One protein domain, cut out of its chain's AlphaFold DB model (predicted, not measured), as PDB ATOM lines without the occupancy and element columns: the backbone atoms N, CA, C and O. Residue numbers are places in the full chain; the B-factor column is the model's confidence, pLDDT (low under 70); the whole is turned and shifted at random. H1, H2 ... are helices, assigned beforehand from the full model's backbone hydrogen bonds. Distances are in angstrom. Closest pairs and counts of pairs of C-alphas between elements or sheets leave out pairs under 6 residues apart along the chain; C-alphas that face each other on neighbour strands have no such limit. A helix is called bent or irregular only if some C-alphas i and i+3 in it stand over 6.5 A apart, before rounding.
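This is residues 112 to 225 of the 225 residues of an uncharacterized protein of Sulfuricurvum sp. 24-42-5 (UniProt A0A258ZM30). Two helical lobes lie end to end in an elongated model: H1 and H2 form a hairpin with H3 folding back from the end of H2 to cross H1, and the shorter helices H4 to H8 make the other lobe. H4 lies near the middle of the whole and is crossed by H5, while H6, H7 and H8 cluster at the far end. The printed part has 114 residues with eight named helices, H1 to H8 in chain order, and no named strand; the class is all helix. It is only just loose, close to compact, with a radius of gyration of the C-alphas of 16.3 A, and spans 48 by 27 by 20 A.

H1, residues 115 to 129, and H2, residues 135 to 148, are a helical hairpin: they touch, closest at the C-alphas of Ile 128 and Lys 138, 6.0 A, opposite ways at a shallow tilt of 32 degrees, only just short of steep. With residues 117 to 121 alone, H1 touches residues 151 to 155 of H3, residues 150 to 162, about perpendicular at 77 degrees; the closest C-alphas are those of Phe 121 and Phe 152, 5.8 A. H2 and H3 touch only at the corner, closest at the C-alphas of Ser 146 and Lys 153, 4.8 A. H4, residues 168 to 177, is close to H2 but not clearly touching, with the C-alphas of Ile 139 and His 168 7.2 A apart. H4 and H5, residues 183 to 191, touch at a steep tilt of 62 degrees, closest at the C-alphas of Tyr 172 and Ala 186, 5.4 A. H6, residues 197 to 202, and H8, residues 216 to 224, only just touch, with 3 pairs of C-alphas within 8 A, the closest those of Gln 201 and Ile 222, 6.4 A. H7, residues 205 to 210, and H8 are a helical hairpin, closest at the C-alphas of Asp 205 and Leu 219, 7.2 A. The O i to N i+4 pairs are within hydrogen-bond range throughout H3, H5, H6, H7 and H8, in 9 of 11 in H1, 9 of 10 in H2 and 2 of 6 in H4, where 5 of 7 O i to N i+3 pairs are.

H1 begins at C-alpha 115 (-16.878, 32.579, -11.845) and is 20.0 A long; it is only just irregular, with C-alphas 117 and 120 6.52 A apart. H2 is 20.2 A, H3 18.7 A and H4 16.1 A long; H5 is 12.3 A, H6 8.7 A and H7 8.6 A. H8, 12.5 A, ends at C-alpha 224 (-4.097, 60.010, 15.948).

The two C-alphas farthest apart, those of Ser 116 and Glu 206, are 49.1 A apart. The printed part has no cut, and the seven links between helices are tight. Mean pLDDT of the printed part is 94.9, and no printed residue is under 70.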
ATOM      1  N   SER A 112     -10.196  27.503  -5.541       92.44
ATOM      2  CA  SER A 112     -10.490  27.411  -6.978       92.44
ATOM      3  C   SER A 112     -11.998  27.281  -7.217       92.44
ATOM      4  O   SER A 112     -12.642  26.396  -6.639       92.44
ATOM      5  N   VAL A 113     -12.572  28.177  -8.024       93.12
ATOM      6  CA  VAL A 113     -14.024  28.280  -8.266       93.12
ATOM      7  C   VAL A 113     -14.318  28.646  -9.721       93.12
ATOM      8  O   VAL A 113     -13.494  29.280 -10.377       93.12
ATOM      9  N   LYS A 114     -15.499  28.292 -10.235       93.62
ATOM     10  CA  LYS A 114     -16.003  28.873 -11.490       93.62
ATOM     11  C   LYS A 114     -16.599  30.249 -11.210       93.62
ATOM     12  O   LYS A 114     -17.295  30.409 -10.200       93.62
ATOM     13  N   ALA A 115     -16.348  31.236 -12.070       93.38
ATOM     14  CA  ALA A 115     -16.878  32.579 -11.845       93.38
ATOM     15  C   ALA A 115     -18.407  32.570 -11.939       93.38
ATOM     16  O   ALA A 115     -19.067  33.155 -11.081       93.38
ATOM     17  N   SER A 116     -18.963  31.812 -12.887       93.69
ATOM     18  CA  SER A 116     -20.409  31.583 -13.029       93.69
ATOM     19  C   SER A 116     -21.100  31.054 -11.762       93.69
ATOM     20  O   SER A 116     -22.261  31.383 -11.523       93.69
ATOM     21  N   GLU A 117     -20.398  30.294 -10.918       94.00
ATOM     22  CA  GLU A 117     -20.942  29.756  -9.663       94.00
ATOM     23  C   GLU A 117     -20.715  30.700  -8.472       94.00
ATOM     24  O   GLU A 117     -21.604  30.849  -7.632       94.00
ATOM     25  N   TYR A 118     -19.544  31.344  -8.381       96.06
ATOM     26  CA  TYR A 118     -19.157  32.136  -7.206       96.06
ATOM     27  C   TYR A 118     -19.578  33.608  -7.275       96.06
ATOM     28  O   TYR A 118     -19.922  34.209  -6.253       96.06
ATOM     29  N   LEU A 119     -19.602  34.205  -8.470       96.62
ATOM     30  CA  LEU A 119     -19.984  35.605  -8.654       96.62
ATOM     31  C   LEU A 119     -21.403  35.909  -8.130       96.62
ATOM     32  O   LEU A 119     -21.545  36.910  -7.426       96.62
ATOM     33  N   PRO A 120     -22.443  35.076  -8.366       96.75
ATOM     34  CA  PRO A 120     -23.773  35.322  -7.804       96.75
ATOM     35  C   PRO A 120     -23.782  35.385  -6.270       96.75
ATOM     36  O   PRO A 120     -24.450  36.249  -5.695       96.75
ATOM     37  N   PHE A 121     -23.001  34.522  -5.609       96.81
ATOM     38  CA  PHE A 121     -22.835  34.543  -4.155       96.81
ATOM     39  C   PHE A 121     -22.185  35.852  -3.695       96.81
ATOM     40  O   PHE A 121     -22.711  36.516  -2.801       96.81
ATOM     41  N   LEU A 122     -21.086  36.263  -4.337       97.50
ATOM     42  CA  LEU A 122     -20.390  37.506  -4.003       97.50
ATOM     43  C   LEU A 122     -21.278  38.738  -4.192       97.50
ATOM     44  O   LEU A 122     -21.312  39.605  -3.319       97.50
ATOM     45  N   LEU A 123     -22.028  38.810  -5.296       98.19
ATOM     46  CA  LEU A 123     -22.958  39.910  -5.556       98.19
ATOM     47  C   LEU A 123     -23.990  40.028  -4.431       98.19
ATOM     48  O   LEU A 123     -24.174  41.115  -3.886       98.19
ATOM     49  N   LYS A 124     -24.612  38.916  -4.022       97.75
ATOM     50  CA  LYS A 124     -25.602  38.916  -2.935       97.75
ATOM     51  C   LYS A 124     -24.995  39.217  -1.570       97.75
ATOM     52  O   LYS A 124     -25.578  39.977  -0.796       97.75
ATOM     53  N   PHE A 125     -23.811  38.680  -1.290       97.62
ATOM     54  CA  PHE A 125     -23.068  38.982  -0.071       97.62
ATOM     55  C   PHE A 125     -22.771  40.487   0.034       97.62
ATOM     56  O   PHE A 125     -23.089  41.120   1.045       97.62
ATOM     57  N   ARG A 126     -22.225  41.091  -1.030       98.00
ATOM     58  CA  ARG A 126     -21.893  42.522  -1.065       98.00
ATOM     59  C   ARG A 126     -23.127  43.417  -1.067       98.00
ATOM     60  O   ARG A 126     -23.113  44.437  -0.386       98.00
ATOM     61  N   GLU A 127     -24.210  43.017  -1.734       98.06
ATOM     62  CA  GLU A 127     -25.513  43.694  -1.640       98.06
ATOM     63  C   GLU A 127     -26.005  43.815  -0.194       98.06
ATOM     64  O   GLU A 127     -26.669  44.792   0.132       98.06
ATOM     65  N   ILE A 128     -25.704  42.850   0.678       97.69
ATOM     66  CA  ILE A 128     -26.062  42.918   2.101       97.69
ATOM     67  C   ILE A 128     -25.051  43.765   2.878       97.69
ATOM     68  O   ILE A 128     -25.443  44.661   3.625       97.69
ATOM     69  N   VAL A 129     -23.756  43.504   2.695       97.25
ATOM     70  CA  VAL A 129     -22.677  44.182   3.430       97.25
ATOM     71  C   VAL A 129     -22.668  45.693   3.202       97.25
ATOM     72  O   VAL A 129     -22.401  46.448   4.140       97.25
ATOM     73  N   GLU A 130     -22.977  46.138   1.988       97.19
ATOM     74  CA  GLU A 130     -22.935  47.552   1.598       97.19
ATOM     75  C   GLU A 130     -24.236  48.312   1.898       97.19
ATOM     76  O   GLU A 130     -24.288  49.525   1.710       97.19
ATOM     77  N   LYS A 131     -25.282  47.649   2.410       96.62
ATOM     78  CA  LYS A 131     -26.491  48.345   2.877       96.62
ATOM     79  C   LYS A 131     -26.204  49.204   4.108       96.62
ATOM     80  O   LYS A 131     -25.377  48.861   4.956       96.62
ATOM     81  N   THR A 132     -26.981  50.270   4.263       94.31
ATOM     82  CA  THR A 132     -27.020  51.102   5.474       94.31
ATOM     83  C   THR A 132     -27.847  50.415   6.569       94.31
ATOM     84  O   THR A 132     -28.942  50.851   6.905       94.31
ATOM     85  N   LEU A 133     -27.344  49.288   7.070       94.50
ATOM     86  CA  LEU A 133     -27.899  48.513   8.185       94.50
ATOM     87  C   LEU A 133     -26.844  48.374   9.285       94.50
ATOM     88  O   LEU A 133     -25.642  48.484   9.003       94.50
ATOM     89  N   SER A 134     -27.278  48.078  10.510       95.56
ATOM     90  CA  SER A 134     -26.355  47.679  11.575       95.56
ATOM     91  C   SER A 134     -25.625  46.387  11.196       95.56
ATOM     92  O   SER A 134     -26.093  45.593  10.372       95.56
ATOM     93  N   VAL A 135     -24.449  46.158  11.785       96.31
ATOM     94  CA  VAL A 135     -23.695  44.932  11.495       96.31
ATOM     95  C   VAL A 135     -24.481  43.686  11.900       96.31
ATOM     96  O   VAL A 135     -24.492  42.715  11.149       96.31
ATOM     97  N   ASP A 136     -25.210  43.721  13.014       95.88
ATOM     98  CA  ASP A 136     -25.979  42.563  13.475       95.88
ATOM     99  C   ASP A 136     -27.137  42.223  12.513       95.88
ATOM    100  O   ASP A 136     -27.330  41.057  12.163       95.88
ATOM    101  N   GLU A 137     -27.834  43.222  11.959       97.62
ATOM    102  CA  GLU A 137     -28.850  43.006  10.912       97.62
ATOM    103  C   GLU A 137     -28.252  42.430   9.618       97.62
ATOM    104  O   GLU A 137     -28.865  41.584   8.952       97.62
ATOM    105  N   LYS A 138     -27.037  42.864   9.254       98.06
ATOM    106  CA  LYS A 138     -26.304  42.304   8.107       98.06
ATOM    107  C   LYS A 138     -25.960  40.841   8.344       98.06
ATOM    108  O   LYS A 138     -26.171  40.035   7.444       98.06
ATOM    109  N   ILE A 139     -25.481  40.486   9.536       97.56
ATOM    110  CA  ILE A 139     -25.170  39.098   9.907       97.56
ATOM    111  C   ILE A 139     -26.416  38.220   9.774       97.56
ATOM    112  O   ILE A 139     -26.363  37.209   9.079       97.56
ATOM    113  N   VAL A 140     -27.552  38.641  10.341       97.75
ATOM    114  CA  VAL A 140     -28.824  37.902  10.228       97.75
ATOM    115  C   VAL A 140     -29.216  37.696   8.760       97.75
ATOM    116  O   VAL A 140     -29.597  36.595   8.354       97.75
ATOM    117  N   SER A 141     -29.069  38.735   7.936       97.38
ATOM    118  CA  SER A 141     -29.355  38.662   6.498       97.38
ATOM    119  C   SER A 141     -28.416  37.700   5.758       97.38
ATOM    120  O   SER A 141     -28.860  36.943   4.895       97.38
ATOM    121  N   LEU A 142     -27.124  37.700   6.100       97.12
ATOM    122  CA  LEU A 142     -26.114  36.804   5.530       97.12
ATOM    123  C   LEU A 142     -26.357  35.340   5.921       97.12
ATOM    124  O   LEU A 142     -26.269  34.446   5.079       97.12
ATOM    125  N   GLU A 143     -26.715  35.078   7.174       96.38
ATOM    126  CA  GLU A 143     -27.077  33.733   7.622       96.38
ATOM    127  C   GLU A 143     -28.330  33.217   6.915       96.38
ATOM    128  O   GLU A 143     -28.392  32.041   6.547       96.38
ATOM    129  N   HIS A 144     -29.324  34.081   6.699       96.19
ATOM    130  CA  HIS A 144     -30.506  33.727   5.923       96.19
ATOM    131  C   HIS A 144     -30.147  33.401   4.467       96.19
ATOM    132  O   HIS A 144     -30.575  32.367   3.956       96.19
ATOM    133  N   LEU A 145     -29.297  34.221   3.836       93.44
ATOM    134  CA  LEU A 145     -28.803  34.007   2.472       93.44
ATOM    135  C   LEU A 145     -28.176  32.614   2.303       93.44
ATOM    136  O   LEU A 145     -28.466  31.923   1.330       93.44
ATOM    137  N   SER A 146     -27.374  32.174   3.278       93.38
ATOM    138  CA  SER A 146     -26.717  30.857   3.255       93.38
ATOM    139  C   SER A 146     -27.683  29.663   3.239       93.38
ATOM    140  O   SER A 146     -27.289  28.559   2.876       93.38
ATOM    141  N   LYS A 147     -28.943  29.868   3.645       93.31
ATOM    142  CA  LYS A 147     -29.969  28.820   3.762       93.31
ATOM    143  C   LYS A 147     -30.917  28.773   2.563       93.31
ATOM    144  O   LYS A 147     -31.627  27.785   2.410       93.31
ATOM    145  N   GLN A 148     -30.966  29.830   1.754       90.44
ATOM    146  CA  GLN A 148     -31.906  29.949   0.636       90.44
ATOM    147  C   GLN A 148     -31.435  29.240  -0.639       90.44
ATOM    148  O   GLN A 148     -32.265  28.888  -1.472       90.44
ATOM    149  N   ASP A 149     -30.128  29.042  -0.797       89.69
ATOM    150  CA  ASP A 149     -29.524  28.522  -2.021       89.69
ATOM    151  C   ASP A 149     -28.411  27.515  -1.673       89.69
ATOM    152  O   ASP A 149     -27.494  27.816  -0.902       89.69
ATOM    153  N   GLU A 150     -28.495  26.295  -2.217       92.31
ATOM    154  CA  GLU A 150     -27.522  25.227  -1.936       92.31
ATOM    155  C   GLU A 150     -26.114  25.566  -2.452       92.31
ATOM    156  O   GLU A 150     -25.124  25.227  -1.804       92.31
ATOM    157  N   ASN A 151     -25.994  26.293  -3.566       91.94
ATOM    158  CA  ASN A 151     -24.703  26.772  -4.055       91.94
ATOM    159  C   ASN A 151     -24.114  27.815  -3.087       91.94
ATOM    160  O   ASN A 151     -22.926  27.780  -2.762       91.94
ATOM    161  N   PHE A 152     -24.946  28.693  -2.524       94.69
ATOM    162  CA  PHE A 152     -24.477  29.667  -1.529       94.69
ATOM    163  C   PHE A 152     -24.035  28.992  -0.236       94.69
ATOM    164  O   PHE A 152     -23.016  29.377   0.340       94.69
ATOM    165  N   LYS A 153     -24.743  27.948   0.193       95.88
ATOM    166  CA  LYS A 153     -24.361  27.118   1.339       95.88
ATOM    167  C   LYS A 153     -23.000  26.450   1.147       95.88
ATOM    168  O   LYS A 153     -22.224  26.369   2.100       95.88
ATOM    169  N   VAL A 154     -22.668  26.007  -0.070       95.25
ATOM    170  CA  VAL A 154     -21.336  25.462  -0.386       95.25
ATOM    171  C   VAL A 154     -20.249  26.508  -0.135       95.25
ATOM    172  O   VAL A 154     -19.295  26.230   0.596       95.25
ATOM    173  N   PHE A 155     -20.392  27.719  -0.679       96.12
ATOM    174  CA  PHE A 155     -19.400  28.786  -0.479       96.12
ATOM    175  C   PHE A 155     -19.352  29.291   0.961       96.12
ATOM    176  O   PHE A 155     -18.270  29.547   1.487       96.12
ATOM    177  N   TRP A 156     -20.501  29.356   1.628       96.38
ATOM    178  CA  TRP A 156     -20.584  29.652   3.051       96.38
ATOM    179  C   TRP A 156     -19.748  28.674   3.880       96.38
ATOM    180  O   TRP A 156     -18.915  29.086   4.686       96.38
ATOM    181  N   ASN A 157     -19.910  27.372   3.637       95.88
ATOM    182  CA  ASN A 157     -19.162  26.333   4.340       95.88
ATOM    183  C   ASN A 157     -17.664  26.370   4.014       95.88
ATOM    184  O   ASN A 157     -16.852  26.151   4.911       95.88
ATOM    185  N   LYS A 158     -17.282  26.696   2.770       95.81
ATOM    186  CA  LYS A 158     -15.873  26.922   2.405       95.81
ATOM    187  C   LYS A 158     -15.259  28.052   3.234       95.81
ATOM    188  O   LYS A 158     -14.190  27.864   3.808       95.81
ATOM    189  N   HIS A 159     -15.957  29.179   3.371       96.56
ATOM    190  CA  HIS A 159     -15.499  30.290   4.212       96.56
ATOM    191  C   HIS A 159     -15.432  29.913   5.690       96.56
ATOM    192  O   HIS A 159     -14.425  30.199   6.324       96.56
ATOM    193  N   LYS A 160     -16.425  29.191   6.227       96.19
ATOM    194  CA  LYS A 160     -16.383  28.676   7.613       96.19
ATOM    195  C   LYS A 160     -15.222  27.711   7.861       96.19
ATOM    196  O   LYS A 160     -14.690  27.681   8.967       96.19
ATOM    197  N   ALA A 161     -14.847  26.914   6.861       95.94
ATOM    198  CA  ALA A 161     -13.722  25.989   6.961       95.94
ATOM    199  C   ALA A 161     -12.368  26.718   6.981       95.94
ATOM    200  O   ALA A 161     -11.443  26.268   7.655       95.94
ATOM    201  N   ILE A 162     -12.257  27.842   6.265       94.69
ATOM    202  CA  ILE A 162     -11.062  28.701   6.249       94.69
ATOM    203  C   ILE A 162     -11.002  29.580   7.507       94.69
ATOM    204  O   ILE A 162      -9.933  29.797   8.076       94.69
ATOM    205  N   ASP A 163     -12.151  30.089   7.940       95.31
ATOM    206  CA  ASP A 163     -12.299  31.026   9.043       95.31
ATOM    207  C   ASP A 163     -13.535  30.681   9.885       95.31
ATOM    208  O   ASP A 163     -14.676  30.989   9.531       95.31
ATOM    209  N   ALA A 164     -13.299  30.058  11.039       95.88
ATOM    210  CA  ALA A 164     -14.359  29.592  11.928       95.88
ATOM    211  C   ALA A 164     -15.273  30.724  12.438       95.88
ATOM    212  O   ALA A 164     -16.454  30.479  12.703       95.88
ATOM    213  N   ASP A 165     -14.761  31.956  12.528       96.69
ATOM    214  CA  ASP A 165     -15.503  33.131  12.999       96.69
ATOM    215  C   ASP A 165     -16.338  33.798  11.892       96.69
ATOM    216  O   ASP A 165     -17.076  34.749  12.159       96.69
ATOM    217  N   PHE A 166     -16.253  33.329  10.643       97.06
ATOM    218  CA  PHE A 166     -17.103  33.824   9.562       97.06
ATOM    219  C   PHE A 166     -18.596  33.636   9.923       97.06
ATOM    220  O   PHE A 166     -18.958  32.596  10.492       97.06
ATOM    221  N   PRO A 167     -19.489  34.604   9.630       97.06
ATOM    222  CA  PRO A 167     -19.262  35.875   8.927       97.06
ATOM    223  C   PRO A 167     -18.771  37.042   9.800       97.06
ATOM    224  O   PRO A 167     -18.398  38.077   9.256       97.06
ATOM    225  N   HIS A 168     -18.739  36.923  11.131       97.75
ATOM    226  CA  HIS A 168     -18.348  38.029  12.019       97.75
ATOM    227  C   HIS A 168     -16.932  38.537  11.749       97.75
ATOM    228  O   HIS A 168     -16.681  39.744  11.782       97.75
ATOM    229  N   SER A 169     -16.018  37.626  11.416       97.44
ATOM    230  CA  SER A 169     -14.639  37.963  11.067       97.44
ATOM    231  C   SER A 169     -14.501  38.893   9.879       97.44
ATOM    232  O   SER A 169     -13.594  39.721   9.872       97.44
ATOM    233  N   PHE A 170     -15.419  38.832   8.917       97.12
ATOM    234  CA  PHE A 170     -15.436  39.765   7.799       97.12
ATOM    235  C   PHE A 170     -15.602  41.219   8.276       97.12
ATOM    236  O   PHE A 170     -15.001  42.127   7.704       97.12
ATOM    237  N   PHE A 171     -16.384  41.446   9.334       97.19
ATOM    238  CA  PHE A 171     -16.626  42.779   9.883       97.19
ATOM    239  C   PHE A 171     -15.504  43.216  10.811       97.19
ATOM    240  O   PHE A 171     -14.900  44.262  10.581       97.19
ATOM    241  N   TYR A 172     -15.164  42.410  11.821       97.19
ATOM    242  CA  TYR A 172     -14.163  42.849  12.789       97.19
ATOM    243  C   TYR A 172     -12.782  43.019  12.144       97.19
ATOM    244  O   TYR A 172     -12.055  43.931  12.516       97.19
ATOM    245  N   LYS A 173     -12.409  42.236  11.117       96.44
ATOM    246  CA  LYS A 173     -11.110  42.409  10.434       96.44
ATOM    247  C   LYS A 173     -10.954  43.785   9.779       96.44
ATOM    248  O   LYS A 173      -9.826  44.233   9.619       96.44
ATOM    249  N   GLN A 174     -12.044  44.488   9.468       94.69
ATOM    250  CA  GLN A 174     -11.984  45.859   8.942       94.69
ATOM    251  C   GLN A 174     -11.493  46.865   9.991       94.69
ATOM    252  O   GLN A 174     -10.903  47.881   9.636       94.69
ATOM    253  N   LEU A 175     -11.667  46.569  11.283       95.81
ATOM    254  CA  LEU A 175     -11.172  47.406  12.383       95.81
ATOM    255  C   LEU A 175      -9.638  47.393  12.465       95.81
ATOM    256  O   LEU A 175      -9.045  48.311  13.020       95.81
ATOM    257  N   ALA A 176      -8.989  46.384  11.873       95.06
ATOM    258  CA  ALA A 176      -7.531  46.286  11.800       95.06
ATOM    259  C   ALA A 176      -6.890  47.265  10.796       95.06
ATOM    260  O   ALA A 176      -5.685  47.217  10.566       95.06
ATOM    261  N   THR A 177      -7.688  48.147  10.188       92.19
ATOM    262  CA  THR A 177      -7.195  49.296   9.415       92.19
ATOM    263  C   THR A 177      -6.594  50.382  10.309       92.19
ATOM    264  O   THR A 177      -5.736  51.130   9.851       92.19
ATOM    265  N   ILE A 178      -6.993  50.443  11.585       91.75
ATOM    266  CA  ILE A 178      -6.409  51.348  12.578       91.75
ATOM    267  C   ILE A 178      -5.048  50.801  13.019       91.75
ATOM    268  O   ILE A 178      -4.940  49.655  13.471       91.75
ATOM    269  N   ASP A 179      -4.007  51.636  12.949       90.88
ATOM    270  CA  ASP A 179      -2.666  51.239  13.390       90.88
ATOM    271  C   ASP A 179      -2.659  50.767  14.856       90.88
ATOM    272  O   ASP A 179      -3.182  51.410  15.767       90.88
ATOM    273  N   GLY A 180      -2.019  49.625  15.095       89.81
ATOM    274  CA  GLY A 180      -1.967  48.967  16.400       89.81
ATOM    275  C   GLY A 180      -3.134  48.022  16.702       89.81
ATOM    276  O   GLY A 180      -3.034  47.259  17.666       89.81
ATOM    277  N   ILE A 181      -4.193  47.987  15.886       94.62
ATOM    278  CA  ILE A 181      -5.282  47.012  16.032       94.62
ATOM    279  C   ILE A 181      -4.994  45.783  15.161       94.62
ATOM    280  O   ILE A 181      -5.208  45.771  13.957       94.62
ATOM    281  N   GLY A 182      -4.525  44.698  15.783       95.12
ATOM    282  CA  GLY A 182      -4.434  43.386  15.128       95.12
ATOM    283  C   GLY A 182      -5.751  42.600  15.189       95.12
ATOM    284  O   GLY A 182      -6.646  42.937  15.961       95.12
ATOM    285  N   HIS A 183      -5.849  41.477  14.466       94.69
ATOM    286  CA  HIS A 183      -7.076  40.656  14.397       94.69
ATOM    287  C   HIS A 183      -7.665  40.267  15.765       94.69
ATOM    288  O   HIS A 183      -8.880  40.285  15.942       94.69
ATOM    289  N   LYS A 184      -6.819  39.936  16.751       95.12
ATOM    290  CA  LYS A 184      -7.279  39.589  18.108       95.12
ATOM    291  C   LYS A 184      -7.917  40.779  18.825       95.12
ATOM    292  O   LYS A 184      -8.936  40.613  19.482       95.12
ATOM    293  N   MET A 185      -7.317  41.963  18.693       96.69
ATOM    294  CA  MET A 185      -7.841  43.188  19.299       96.69
ATOM    295  C   MET A 185      -9.121  43.640  18.596       96.69
ATOM    296  O   MET A 185     -10.099  43.969  19.251       96.69
ATOM    297  N   ALA A 186      -9.147  43.562  17.266       97.56
ATOM    298  CA  ALA A 186     -10.337  43.825  16.472       97.56
ATOM    299  C   ALA A 186     -11.532  42.957  16.901       97.56
ATOM    300  O   ALA A 186     -12.627  43.476  17.107       97.56
ATOM    301  N   LYS A 187     -11.316  41.649  17.100       97.50
ATOM    302  CA  LYS A 187     -12.349  40.748  17.626       97.50
ATOM    303  C   LYS A 187     -12.816  41.167  19.025       97.50
ATOM    304  O   LYS A 187     -14.017  41.254  19.247       97.50
ATOM    305  N   ALA A 188     -11.892  41.485  19.934       97.25
ATOM    306  CA  ALA A 188     -12.240  41.927  21.286       97.25
ATOM    307  C   ALA A 188     -13.088  43.212  21.279       97.25
ATOM    308  O   ALA A 188     -14.096  43.282  21.976       97.25
ATOM    309  N   LEU A 189     -12.727  44.203  20.460       97.19
ATOM    310  CA  LEU A 189     -13.513  45.429  20.279       97.19
ATOM    311  C   LEU A 189     -14.911  45.122  19.731       97.19
ATOM    312  O   LEU A 189     -15.909  45.587  20.279       97.19
ATOM    313  N   TYR A 190     -14.994  44.264  18.715       97.44
ATOM    314  CA  TYR A 190     -16.261  43.840  18.129       97.44
ATOM    315  C   TYR A 190     -17.189  43.146  19.133       97.44
ATOM    316  O   TYR A 190     -18.396  43.410  19.154       97.44
ATOM    317  N   GLU A 191     -16.644  42.265  19.972       96.00
ATOM    318  CA  GLU A 191     -17.379  41.562  21.032       96.00
ATOM    319  C   GLU A 191     -17.836  42.506  22.156       96.00
ATOM    320  O   GLU A 191     -18.856  42.242  22.785       96.00
ATOM    321  N   ASN A 192     -17.144  43.634  22.355       96.69
ATOM    322  CA  ASN A 192     -17.538  44.697  23.289       96.69
ATOM    323  C   ASN A 192     -18.458  45.759  22.657       96.69
ATOM    324  O   ASN A 192     -18.745  46.773  23.282       96.69
ATOM    325  N   GLY A 193     -18.948  45.525  21.435       95.94
ATOM    326  CA  GLY A 193     -19.971  46.361  20.803       95.94
ATOM    327  C   GLY A 193     -19.456  47.372  19.781       95.94
ATOM    328  O   GLY A 193     -20.280  47.964  19.098       95.94
ATOM    329  N   PHE A 194     -18.141  47.516  19.592       96.62
ATOM    330  CA  PHE A 194     -17.587  48.409  18.567       96.62
ATOM    331  C   PHE A 194     -17.622  47.734  17.190       96.62
ATOM    332  O   PHE A 194     -16.785  46.889  16.865       96.62
ATOM    333  N   LYS A 195     -18.613  48.082  16.371       95.50
ATOM    334  CA  LYS A 195     -18.898  47.456  15.073       95.50
ATOM    335  C   LYS A 195     -18.262  48.179  13.888       95.50
ATOM    336  O   LYS A 195     -18.245  47.618  12.790       95.50
ATOM    337  N   SER A 196     -17.718  49.381  14.079       94.81
ATOM    338  CA  SER A 196     -17.085  50.162  13.011       94.81
ATOM    339  C   SER A 196     -15.877  50.981  13.482       94.81
ATOM    340  O   SER A 196     -15.726  51.281  14.663       94.81
ATOM    341  N   VAL A 197     -15.017  51.372  12.533       94.50
ATOM    342  CA  VAL A 197     -13.884  52.288  12.782       94.50
ATOM    343  C   VAL A 197     -14.377  53.619  13.354       94.50
ATOM    344  O   VAL A 197     -13.814  54.116  14.322       94.50
ATOM    345  N   SER A 198     -15.478  54.142  12.806       92.88
ATOM    346  CA  SER A 198     -16.107  55.376  13.282       92.88
ATOM    347  C   SER A 198     -16.576  55.258  14.735       92.88
ATOM    348  O   SER A 198     -16.346  56.165  15.529       92.88
ATOM    349  N   GLU A 199     -17.185  54.133  15.124       95.12
ATOM    350  CA  GLU A 199     -17.573  53.903  16.523       95.12
ATOM    351  C   GLU A 199     -16.359  53.883  17.455       95.12
ATOM    352  O   GLU A 199     -16.410  54.497  18.512       95.12
ATOM    353  N   ILE A 200     -15.245  53.256  17.058       95.50
ATOM    354  CA  ILE A 200     -14.005  53.250  17.857       95.50
ATOM    355  C   ILE A 200     -13.438  54.669  18.008       95.50
ATOM    356  O   ILE A 200     -13.037  55.070  19.102       95.50
ATOM    357  N   GLN A 201     -13.396  55.438  16.919       93.56
ATOM    358  CA  GLN A 201     -12.859  56.801  16.928       93.56
ATOM    359  C   GLN A 201     -13.715  57.758  17.767       93.56
ATOM    360  O   GLN A 201     -13.154  58.625  18.436       93.56
ATOM    361  N   ASN A 202     -15.039  57.579  17.769       94.50
ATOM    362  CA  ASN A 202     -15.982  58.424  18.510       94.50
ATOM    363  C   ASN A 202     -16.252  57.954  19.949       94.50
ATOM    364  O   ASN A 202     -16.807  58.719  20.735       94.50
ATOM    365  N   ALA A 203     -15.880  56.721  20.298       96.31
ATOM    366  CA  ALA A 203     -15.988  56.203  21.657       96.31
ATOM    367  C   ALA A 203     -15.165  57.039  22.638       96.31
ATOM    368  O   ALA A 203     -14.093  57.540  22.291       96.31
ATOM    369  N   THR A 204     -15.619  57.130  23.881       96.00
ATOM    370  CA  THR A 204     -14.869  57.765  24.970       96.00
ATOM    371  C   THR A 204     -13.621  56.960  25.337       96.00
ATOM    372  O   THR A 204     -13.505  55.763  25.054       96.00
ATOM    373  N   ASP A 205     -12.650  57.624  25.964       95.75
ATOM    374  CA  ASP A 205     -11.431  56.962  26.427       95.75
ATOM    375  C   ASP A 205     -11.754  55.897  27.486       95.75
ATOM    376  O   ASP A 205     -11.157  54.820  27.489       95.75
ATOM    377  N   GLU A 206     -12.739  56.167  28.343       95.06
ATOM    378  CA  GLU A 206     -13.237  55.253  29.368       95.06
ATOM    379  C   GLU A 206     -13.855  53.988  28.759       95.06
ATOM    380  O   GLU A 206     -13.537  52.878  29.195       95.06
ATOM    381  N   GLU A 207     -14.693  54.134  27.728       96.12
ATOM    382  CA  GLU A 207     -15.291  53.004  27.006       96.12
ATOM    383  C   GLU A 207     -14.215  52.134  26.351       96.12
ATOM    384  O   GLU A 207     -14.231  50.911  26.511       96.12
ATOM    385  N   LEU A 208     -13.235  52.740  25.676       95.38
ATOM    386  CA  LEU A 208     -12.147  51.990  25.044       95.38
ATOM    387  C   LEU A 208     -11.255  51.287  26.072       95.38
ATOM    388  O   LEU A 208     -10.907  50.125  25.878       95.38
ATOM    389  N   LEU A 209     -10.906  51.951  27.179       95.31
ATOM    390  CA  LEU A 209     -10.077  51.375  28.246       95.31
ATOM    391  C   LEU A 209     -10.779  50.248  29.016       95.31
ATOM    392  O   LEU A 209     -10.101  49.439  29.652       95.31
ATOM    393  N   SER A 210     -12.111  50.164  28.952       95.00
ATOM    394  CA  SER A 210     -12.861  49.040  29.523       95.00
ATOM    395  C   SER A 210     -12.620  47.723  28.768       95.00
ATOM    396  O   SER A 210     -12.749  46.638  29.344       95.00
ATOM    397  N   VAL A 211     -12.202  47.796  27.498       96.12
ATOM    398  CA  VAL A 211     -11.926  46.621  26.672       96.12
ATOM    399  C   VAL A 211     -10.580  46.015  27.048       96.12
ATOM    400  O   VAL A 211      -9.519  46.638  26.957       96.12
ATOM    401  N   LYS A 212     -10.601  44.733  27.423       93.12
ATOM    402  CA  LYS A 212      -9.395  43.997  27.807       93.12
ATOM    403  C   LYS A 212      -8.327  44.060  26.709       93.12
ATOM    404  O   LYS A 212      -8.500  43.532  25.614       93.12
ATOM    405  N   GLY A 213      -7.171  44.615  27.068       90.69
ATOM    406  CA  GLY A 213      -6.001  44.727  26.195       90.69
ATOM    407  C   GLY A 213      -5.879  46.072  25.477       90.69
ATOM    408  O   GLY A 213      -4.839  46.321  24.869       90.69
ATOM    409  N   VAL A 214      -6.874  46.957  25.585       93.00
ATOM    410  CA  VAL A 214      -6.713  48.360  25.201       93.00
ATOM    411  C   VAL A 214      -5.978  49.084  26.324       93.00
ATOM    412  O   VAL A 214      -6.449  49.188  27.452       93.00
ATOM    413  N   GLY A 215      -4.773  49.557  26.020       92.94
ATOM    414  CA  GLY A 215      -3.970  50.371  26.928       92.94
ATOM    415  C   GLY A 215      -3.780  51.788  26.398       92.94
ATOM    416  O   GLY A 215      -4.058  52.074  25.234       92.94
ATOM    417  N   LYS A 216      -3.199  52.659  27.233       92.56
ATOM    418  CA  LYS A 216      -2.929  54.070  26.895       92.56
ATOM    419  C   LYS A 216      -2.201  54.248  25.557       92.56
ATOM    420  O   LYS A 216      -2.531  55.146  24.799       92.56
ATOM    421  N   SER A 217      -1.237  53.377  25.240       91.94
ATOM    422  CA  SER A 217      -0.495  53.463  23.975       91.94
ATOM    423  C   SER A 217      -1.368  53.209  22.746       91.94
ATOM    424  O   SER A 217      -1.160  53.867  21.731       91.94
ATOM    425  N   LEU A 218      -2.307  52.259  22.812       92.31
ATOM    426  CA  LEU A 218      -3.219  51.993  21.698       92.31
ATOM    427  C   LEU A 218      -4.239  53.123  21.568       92.31
ATOM    428  O   LEU A 218      -4.527  53.562  20.463       92.31
ATOM    429  N   LEU A 219      -4.716  53.641  22.697       93.38
ATOM    430  CA  LEU A 219      -5.635  54.771  22.731       93.38
ATOM    431  C   LEU A 219      -5.041  56.005  22.040       93.38
ATOM    432  O   LEU A 219      -5.691  56.598  21.186       93.38
ATOM    433  N   VAL A 220      -3.773  56.331  22.315       92.06
ATOM    434  CA  VAL A 220      -3.068  57.414  21.609       92.06
ATOM    435  C   VAL A 220      -3.067  57.185  20.095       92.06
ATOM    436  O   VAL A 220      -3.352  58.111  19.349       92.06
ATOM    437  N   LYS A 221      -2.810  55.957  19.623       91.06
ATOM    438  CA  LYS A 221      -2.840  55.642  18.183       91.06
ATOM    439  C   LYS A 221      -4.231  55.776  17.565       91.06
ATOM    440  O   LYS A 221      -4.345  56.269  16.447       91.06
ATOM    441  N   ILE A 222      -5.270  55.361  18.290       91.75
ATOM    442  CA  ILE A 222      -6.667  55.502  17.860       91.75
ATOM    443  C   ILE A 222      -7.016  56.983  17.676       91.75
ATOM    444  O   ILE A 222      -7.625  57.334  16.676       91.75
ATOM    445  N   ARG A 223      -6.594  57.857  18.600       90.69
ATOM    446  CA  ARG A 223      -6.864  59.307  18.533       90.69
ATOM    447  C   ARG A 223      -6.020  60.063  17.504       90.69
ATOM    448  O   ARG A 223      -6.321  61.216  17.217       90.69
ATOM    449  N   LEU A 224      -4.958  59.444  16.991       86.19
ATOM    450  CA  LEU A 224      -4.097  60.010  15.948       86.19
ATOM    451  C   LEU A 224      -4.500  59.584  14.524       86.19
ATOM    452  O   LEU A 224      -3.928  60.120  13.577       86.19
ATOM    453  N   ASN A 225      -5.427  58.626  14.379       74.88
ATOM    454  CA  ASN A 225      -6.036  58.240  13.097       74.88
ATOM    455  C   ASN A 225      -7.208  59.152  12.751       74.88
ATOM    456  O   ASN A 225      -7.256  59.615  11.594       74.88
TER     457      ASN A 225